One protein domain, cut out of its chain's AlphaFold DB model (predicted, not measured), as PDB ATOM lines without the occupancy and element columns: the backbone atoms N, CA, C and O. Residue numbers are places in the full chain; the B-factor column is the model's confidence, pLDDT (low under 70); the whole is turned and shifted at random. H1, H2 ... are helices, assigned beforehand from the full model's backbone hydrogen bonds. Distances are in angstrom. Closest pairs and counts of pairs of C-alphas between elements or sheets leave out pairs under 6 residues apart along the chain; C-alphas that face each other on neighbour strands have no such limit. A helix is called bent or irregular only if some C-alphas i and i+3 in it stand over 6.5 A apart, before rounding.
ATOM      1  N   HIS A   5      -5.807  24.643  -5.852       55.19
ATOM      2  CA  HIS A   5      -6.397  23.344  -5.557       55.19
ATOM      3  C   HIS A   5      -7.237  23.355  -4.270       55.19
ATOM      4  O   HIS A   5      -8.285  22.711  -4.223       55.19
ATOM      5  N   ALA A   6      -6.814  24.116  -3.255       56.25
ATOM      6  CA  ALA A   6      -7.528  24.245  -1.988       56.25
ATOM      7  C   ALA A   6      -8.830  25.047  -2.147       56.25
ATOM      8  O   ALA A   6      -9.858  24.681  -1.577       56.25
ATOM      9  N   THR A   7      -8.811  26.095  -2.977       56.91
ATOM     10  CA  THR A   7      -9.994  26.917  -3.271       56.91
ATOM     11  C   THR A   7     -11.049  26.131  -4.054       56.91
ATOM     12  O   THR A   7     -12.227  26.193  -3.709       56.91
ATOM     13  N   ARG A   8     -10.638  25.322  -5.047       62.75
ATOM     14  CA  ARG A   8     -11.543  24.398  -5.761       62.75
ATOM     15  C   ARG A   8     -12.185  23.385  -4.821       62.75
ATOM     16  O   ARG A   8     -13.403  23.274  -4.794       62.75
ATOM     17  N   HIS A   9     -11.380  22.734  -3.983       69.69
ATOM     18  CA  HIS A   9     -11.877  21.752  -3.021       69.69
ATOM     19  C   HIS A   9     -12.884  22.357  -2.025       69.69
ATOM     20  O   HIS A   9     -13.839  21.695  -1.622       69.69
ATOM     21  N   LEU A  10     -12.714  23.624  -1.633       64.81
ATOM     22  CA  LEU A  10     -13.667  24.318  -0.768       64.81
ATOM     23  C   LEU A  10     -14.974  24.666  -1.498       64.81
ATOM     24  O   LEU A  10     -16.042  24.423  -0.943       64.81
ATOM     25  N   ILE A  11     -14.909  25.184  -2.729       65.81
ATOM     26  CA  ILE A  11     -16.102  25.478  -3.546       65.81
ATOM     27  C   ILE A  11     -16.893  24.192  -3.814       65.81
ATOM     28  O   ILE A  11     -18.113  24.184  -3.664       65.81
ATOM     29  N   ASP A  12     -16.205  23.090  -4.116       71.44
ATOM     30  CA  ASP A  12     -16.832  21.782  -4.320       71.44
ATOM     31  C   ASP A  12     -17.479  21.255  -3.034       71.44
ATOM     32  O   ASP A  12     -18.580  20.708  -3.079       71.44
ATOM     33  N   ARG A  13     -16.871  21.487  -1.859       71.88
ATOM     34  CA  ARG A  13     -17.493  21.162  -0.564       71.88
ATOM     35  C   ARG A  13     -18.710  22.030  -0.260       71.88
ATOM     36  O   ARG A  13     -19.701  21.508   0.237       71.88
ATOM     37  N   LEU A  14     -18.667  23.327  -0.557       67.31
ATOM     38  CA  LEU A  14     -19.816  24.222  -0.376       67.31
ATOM     39  C   LEU A  14     -20.969  23.830  -1.313       67.31
ATOM     40  O   LEU A  14     -22.124  23.808  -0.892       67.31
ATOM     41  N   ARG A  15     -20.653  23.413  -2.543       73.12
ATOM     42  CA  ARG A  15     -21.621  22.846  -3.488       73.12
ATOM     43  C   ARG A  15     -22.167  21.494  -3.017       73.12
ATOM     44  O   ARG A  15     -23.365  21.256  -3.109       73.12
ATOM     45  N   ALA A  16     -21.331  20.630  -2.442       74.31
ATOM     46  CA  ALA A  16     -21.763  19.341  -1.896       74.31
ATOM     47  C   ALA A  16     -22.737  19.485  -0.712       74.31
ATOM     48  O   ALA A  16     -23.601  18.635  -0.519       74.31
ATOM     49  N   VAL A  17     -22.639  20.578   0.052       72.06
ATOM     50  CA  VAL A  17     -23.592  20.925   1.125       72.06
ATOM     51  C   VAL A  17     -24.850  21.628   0.567       72.06
ATOM     52  O   VAL A  17     -25.775  21.949   1.307       72.06
ATOM     53  N   GLY A  18     -24.935  21.818  -0.756       69.19
ATOM     54  CA  GLY A  18     -26.097  22.373  -1.455       69.19
ATOM     55  C   GLY A  18     -26.233  23.891  -1.343       69.19
ATOM     56  O   GLY A  18     -27.320  24.422  -1.579       69.19
ATOM     57  N   LEU A  19     -25.161  24.591  -0.956       64.31
ATOM     58  CA  LEU A  19     -25.166  26.045  -0.764       64.31
ATOM     59  C   LEU A  19     -25.324  26.814  -2.088       64.31
ATOM     60  O   LEU A  19     -25.794  27.948  -2.101       64.31
ATOM     61  N   ASP A  20     -24.973  26.174  -3.203       65.31
ATOM     62  CA  ASP A  20     -25.103  26.672  -4.575       65.31
ATOM     63  C   ASP A  20     -26.554  26.903  -5.016       65.31
ATOM     64  O   ASP A  20     -26.805  27.668  -5.944       65.31
ATOM     65  N   LYS A  21     -27.516  26.270  -4.336       66.69
ATOM     66  CA  LYS A  21     -28.955  26.462  -4.573       66.69
ATOM     67  C   LYS A  21     -29.497  27.756  -3.970       66.69
ATOM     68  O   LYS A  21     -30.601  28.164  -4.318       66.69
ATOM     69  N   TYR A  22     -28.745  28.363  -3.055       55.06
ATOM     70  CA  TYR A  22     -29.181  29.511  -2.259       55.06
ATOM     71  C   TYR A  22     -28.274  30.733  -2.433       55.06
ATOM     72  O   TYR A  22     -28.717  31.845  -2.184       55.06
ATOM     73  N   VAL A  23     -27.027  30.541  -2.880       54.53
ATOM     74  CA  VAL A  23     -26.060  31.612  -3.150       54.53
ATOM     75  C   VAL A  23     -25.327  31.313  -4.455       54.53
ATOM     76  O   VAL A  23     -24.864  30.193  -4.673       54.53
ATOM     77  N   GLN A  24     -25.177  32.321  -5.318       59.41
ATOM     78  CA  GLN A  24     -24.371  32.202  -6.534       59.41
ATOM     79  C   GLN A  24     -22.893  32.021  -6.154       59.41
ATOM     80  O   GLN A  24     -22.209  32.962  -5.758       59.41
ATOM     81  N   LEU A  25     -22.405  30.782  -6.239       60.91
ATOM     82  CA  LEU A  25     -20.998  30.475  -5.997       60.91
ATOM     83  C   LEU A  25     -20.142  30.915  -7.204       60.91
ATOM     84  O   LEU A  25     -20.572  30.726  -8.345       60.91
ATOM     85  N   PRO A  26     -18.918  31.442  -6.984       56.09
ATOM     86  CA  PRO A  26     -18.000  31.809  -8.063       56.09
ATOM     87  C   PRO A  26     -17.743  30.632  -9.013       56.09
ATOM     88  O   PRO A  26     -17.543  29.496  -8.567       56.09
ATOM     89  N   GLN A  27     -17.738  30.885 -10.325       57.38
ATOM     90  CA  GLN A  27     -17.498  29.826 -11.301       57.38
ATOM     91  C   GLN A  27     -16.039  29.347 -11.292       57.38
ATOM     92  O   GLN A  27     -15.099  30.118 -11.107       57.38
ATOM     93  N   VAL A  28     -15.888  28.049 -11.588       52.12
ATOM     94  CA  VAL A  28     -14.672  27.300 -11.971       52.12
ATOM     95  C   VAL A  28     -13.470  28.145 -12.440       52.12
ATOM     96  O   VAL A  28     -12.326  28.048 -11.987       52.12
ATOM     97  N   ALA A  29     -13.786  28.957 -13.450       48.34
ATOM     98  CA  ALA A  29     -12.853  29.702 -14.278       48.34
ATOM     99  C   ALA A  29     -12.369  31.018 -13.638       48.34
ATOM    100  O   ALA A  29     -11.253  31.437 -13.925       48.34
ATOM    101  N   ASP A  30     -13.130  31.597 -12.703       49.34
ATOM    102  CA  ASP A  30     -12.809  32.877 -12.046       49.34
ATOM    103  C   ASP A  30     -12.108  32.694 -10.687       49.34
ATOM    104  O   ASP A  30     -11.560  33.628 -10.100       49.34
ATOM    105  N   ALA A  31     -12.071  31.459 -10.175       50.53
ATOM    106  CA  ALA A  31     -11.523  31.126  -8.859       50.53
ATOM    107  C   ALA A  31      -9.990  31.288  -8.743       50.53
ATOM    108  O   ALA A  31      -9.439  31.133  -7.651       50.53
ATOM    109  N   SER A  32      -9.289  31.588  -9.844       51.28
ATOM    110  CA  SER A  32      -7.836  31.812  -9.842       51.28
ATOM    111  C   SER A  32      -7.427  33.270  -9.594       51.28
ATOM    112  O   SER A  32      -6.234  33.519  -9.420       51.28
ATOM    113  N   THR A  33      -8.355  34.236  -9.588       53.56
ATOM    114  CA  THR A  33      -8.005  35.673  -9.560       53.56
ATOM    115  C   THR A  33      -8.657  36.476  -8.432       53.56
ATOM    116  O   THR A  33      -8.190  37.579  -8.145       53.56
ATOM    117  N   VAL A  34      -9.669  35.944  -7.734       57.94
ATOM    118  CA  VAL A  34     -10.330  36.653  -6.624       57.94
ATOM    119  C   VAL A  34      -9.924  36.044  -5.272       57.94
ATOM    120  O   VAL A  34     -10.247  34.886  -5.003       57.94
ATOM    121  N   PRO A  35      -9.219  36.788  -4.396       65.94
ATOM    122  CA  PRO A  35      -8.862  36.322  -3.059       65.94
ATOM    123  C   PRO A  35     -10.109  35.961  -2.247       65.94
ATOM    124  O   PRO A  35     -11.057  36.738  -2.187       65.94
ATOM    125  N   VAL A  36     -10.085  34.812  -1.569       60.22
ATOM    126  CA  VAL A  36     -11.183  34.312  -0.714       60.22
ATOM    127  C   VAL A  36     -11.619  35.350   0.333       60.22
ATOM    128  O   VAL A  36     -12.808  35.499   0.607       60.22
ATOM    129  N   GLU A  37     -10.671  36.139   0.840       67.19
ATOM    130  CA  GLU A  37     -10.894  37.252   1.774       67.19
ATOM    131  C   GLU A  37     -11.822  38.344   1.216       67.19
ATOM    132  O   GLU A  37     -12.537  38.983   1.981       67.19
ATOM    133  N   ARG A  38     -11.867  38.538  -0.111       68.06
ATOM    134  CA  ARG A  38     -12.767  39.504  -0.761       68.06
ATOM    135  C   ARG A  38     -14.196  38.988  -0.944       68.06
ATOM    136  O   ARG A  38     -15.101  39.802  -1.067       68.06
ATOM    137  N   VAL A  39     -14.407  37.670  -0.978       74.38
ATOM    138  CA  VAL A  39     -15.724  37.054  -1.259       74.38
ATOM    139  C   VAL A  39     -16.468  36.683   0.029       74.38
ATOM    140  O   VAL A  39     -17.697  36.713   0.071       74.38
ATOM    141  N   LEU A  40     -15.731  36.379   1.100       76.94
ATOM    142  CA  LEU A  40     -16.268  36.035   2.421       76.94
ATOM    143  C   LEU A  40     -17.294  37.047   2.968       76.94
ATOM    144  O   LEU A  40     -18.367  36.600   3.375       76.94
ATOM    145  N   PRO A  41     -17.044  38.373   2.952       84.44
ATOM    146  CA  PRO A  41     -18.012  39.349   3.453       84.44
ATOM    147  C   PRO A  41     -19.353  39.296   2.712       84.44
ATOM    148  O   PRO A  41     -20.405  39.382   3.341       84.44
ATOM    149  N   THR A  42     -19.323  39.085   1.393       80.19
ATOM    150  CA  THR A  42     -20.526  38.983   0.555       80.19
ATOM    151  C   THR A  42     -21.338  37.737   0.886       80.19
ATOM    152  O   THR A  42     -22.552  37.815   1.041       80.19
ATOM    153  N   VAL A  43     -20.676  36.588   1.055       81.25
ATOM    154  CA  VAL A  43     -21.352  35.340   1.442       81.25
ATOM    155  C   VAL A  43     -21.965  35.472   2.834       81.25
ATOM    156  O   VAL A  43     -23.102  35.059   3.040       81.25
ATOM    157  N   VAL A  44     -21.250  36.087   3.780       83.38
ATOM    158  CA  VAL A  44     -21.767  36.339   5.130       83.38
ATOM    159  C   VAL A  44     -23.004  37.238   5.074       83.38
ATOM    160  O   VAL A  44     -24.034  36.881   5.648       83.38
ATOM    161  N   ALA A  45     -22.950  38.350   4.338       84.00
ATOM    162  CA  ALA A  45     -24.095  39.242   4.164       84.00
ATOM    163  C   ALA A  45     -25.314  38.507   3.577       84.00
ATOM    164  O   ALA A  45     -26.404  38.585   4.142       84.00
ATOM    165  N   GLU A  46     -25.121  37.718   2.519       84.81
ATOM    166  CA  GLU A  46     -26.200  36.939   1.903       84.81
ATOM    167  C   GLU A  46     -26.768  35.886   2.866       84.81
ATOM    168  O   GLU A  46     -27.982  35.743   2.990       84.81
ATOM    169  N   THR A  47     -25.919  35.186   3.630       85.50
ATOM    170  CA  THR A  47     -26.410  34.228   4.634       85.50
ATOM    171  C   THR A  47     -27.247  34.899   5.717       85.50
ATOM    172  O   THR A  47     -28.246  34.321   6.143       85.50
ATOM    173  N   TYR A  48     -26.903  36.121   6.137       88.94
ATOM    174  CA  TYR A  48     -27.725  36.880   7.080       88.94
ATOM    175  C   TYR A  48     -29.077  37.275   6.476       88.94
ATOM    176  O   TYR A  48     -30.095  37.132   7.157       88.94
ATOM    177  N   VAL A  49     -29.109  37.700   5.210       89.06
ATOM    178  CA  VAL A  49     -30.354  38.015   4.485       89.06
ATOM    179  C   VAL A  49     -31.251  36.778   4.378       89.06
ATOM    180  O   VAL A  49     -32.425  36.827   4.748       89.06
ATOM    181  N   GLN A  50     -30.697  35.640   3.959       88.12
ATOM    182  CA  GLN A  50     -31.440  34.381   3.850       88.12
ATOM    183  C   GLN A  50     -31.924  33.876   5.216       88.12
ATOM    184  O   GLN A  50     -33.050  33.389   5.337       88.12
ATOM    185  N   LEU A  51     -31.110  34.022   6.268       90.00
ATOM    186  CA  LEU A  51     -31.495  33.657   7.630       90.00
ATOM    187  C   LEU A  51     -32.648  34.530   8.139       90.00
ATOM    188  O   LEU A  51     -33.567  34.004   8.766       90.00
ATOM    189  N   ALA A  52     -32.621  35.838   7.865       88.69
ATOM    190  CA  ALA A  52     -33.710  36.749   8.209       88.69
ATOM    191  C   ALA A  52     -35.011  36.346   7.495       88.69
ATOM    192  O   ALA A  52     -36.016  36.092   8.155       88.69
ATOM    193  N   ALA A  53     -34.959  36.127   6.178       86.44
ATOM    194  CA  ALA A  53     -36.114  35.667   5.408       86.44
ATOM    195  C   ALA A  53     -36.645  34.299   5.883       86.44
ATOM    196  O   ALA A  53     -37.853  34.047   5.888       86.44
ATOM    197  N   CYS A  54     -35.756  33.389   6.297       87.56
ATOM    198  CA  CYS A  54     -36.140  32.095   6.858       87.56
ATOM    199  C   CYS A  54     -36.839  32.254   8.217       87.56
ATOM    200  O   CYS A  54     -37.869  31.619   8.449       87.56
ATOM    201  N   LYS A  55     -36.327  33.137   9.086       85.88
ATOM    202  CA  LYS A  55     -36.966  33.482  10.364       85.88
ATOM    203  C   LYS A  55     -38.361  34.066  10.159       85.88
ATOM    204  O   LYS A  55     -39.276  33.653  10.864       85.88
ATOM    205  N   ASP A  56     -38.547  34.937   9.172       82.50
ATOM    206  CA  ASP A  56     -39.861  35.505   8.858       82.50
ATOM    207  C   ASP A  56     -40.851  34.427   8.397       82.50
ATOM    208  O   ASP A  56     -41.974  34.345   8.898       82.50
ATOM    209  N   LYS A  57     -40.417  33.518   7.512       83.19
ATOM    210  CA  LYS A  57     -41.234  32.370   7.077       83.19
ATOM    211  C   LYS A  57     -41.598  31.444   8.240       83.19
ATOM    212  O   LYS A  57     -42.738  30.991   8.327       83.19
ATOM    213  N   LEU A  58     -40.653  31.170   9.139       81.81
ATOM    214  CA  LEU A  58     -40.887  30.376  10.349       81.81
ATOM    215  C   LEU A  58     -41.873  31.066  11.299       81.81
ATOM    216  O   LEU A  58     -42.769  30.407  11.820       81.81
ATOM    217  N   ALA A  59     -41.762  32.384  11.472       78.25
ATOM    218  CA  ALA A  59     -42.688  33.157  12.292       78.25
ATOM    219  C   ALA A  59     -44.131  33.080  11.761       78.25
ATOM    220  O   ALA A  59     -45.055  32.911  12.553       78.25
ATOM    221  N   ILE A  60     -44.326  33.120  10.436       74.19
ATOM    222  CA  ILE A  60     -45.647  32.958   9.791       74.19
ATOM    223  C   ILE A  60     -46.221  31.549  10.013       74.19
ATOM    224  O   ILE A  60     -47.428  31.379  10.202       74.19
ATOM    225  N   LEU A  61     -45.371  30.517   9.974       75.00
ATOM    226  CA  LEU A  61     -45.793  29.131  10.202       75.00
ATOM    227  C   LEU A  61     -46.215  28.879  11.656       75.00
ATOM    228  O   LEU A  61     -47.080  28.024  11.890       75.00
ATOM    229  N   GLY A  62     -45.660  29.656  12.589       71.75
ATOM    230  CA  GLY A  62     -45.941  29.590  14.016       71.75
ATOM    231  C   GLY A  62     -45.375  28.334  14.677       71.75
ATOM    232  O   GLY A  62     -44.623  27.560  14.081       71.75
TER     233      GLY A  62
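Overview. This is residues 5 to 62 of the 314 residues of an uncharacterized protein of Aphanomyces astaci (UniProt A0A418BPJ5). A short helix, H1, and a long one, H2, run the same way, joined by a long loop that folds back from the end of H1 to the start of H2. Residues 51 to 62, of which 51 to 61 belong to H2, stick out as an arm that makes much of the length. The printed part has 58 residues, with two named helices, H1 then H2, and no named strand; the class is all helix. It is loose, with a radius of gyration of the C-alphas of 13.9 A and spans of 45 by 21 by 14 A.

Arrangement. H1, residues 5 to 16, and H2, residues 36 to 61, are close but not clearly touching; their closest C-alphas, of Thr 7 and Val 36, are 7.9 A apart. They run the same way at a shallow tilt of 9 degrees. Every O i to N i+4 pair is within hydrogen-bond range in H1, and 20 of 22 in H2.

Along the chain. H1 begins at C-alpha 5 (-6.397, 23.344, -5.557) and is 16.3 A long. H2 is 36.7 A long and ends at C-alpha 61 (-45.793, 29.131, 10.202). It is irregular, but only just: C-alphas 38 and 41 are 6.7 A apart.

Size, cuts and confidence. The C-alphas farthest apart, of Thr 33 and Gly 62, are 45.1 A apart. The printed part has no cut. The link from H1 to H2, 19 residues, is long. Mean pLDDT of the printed part is 70.4; residues 5 to 11, 14 and 18 to 38 are under 70.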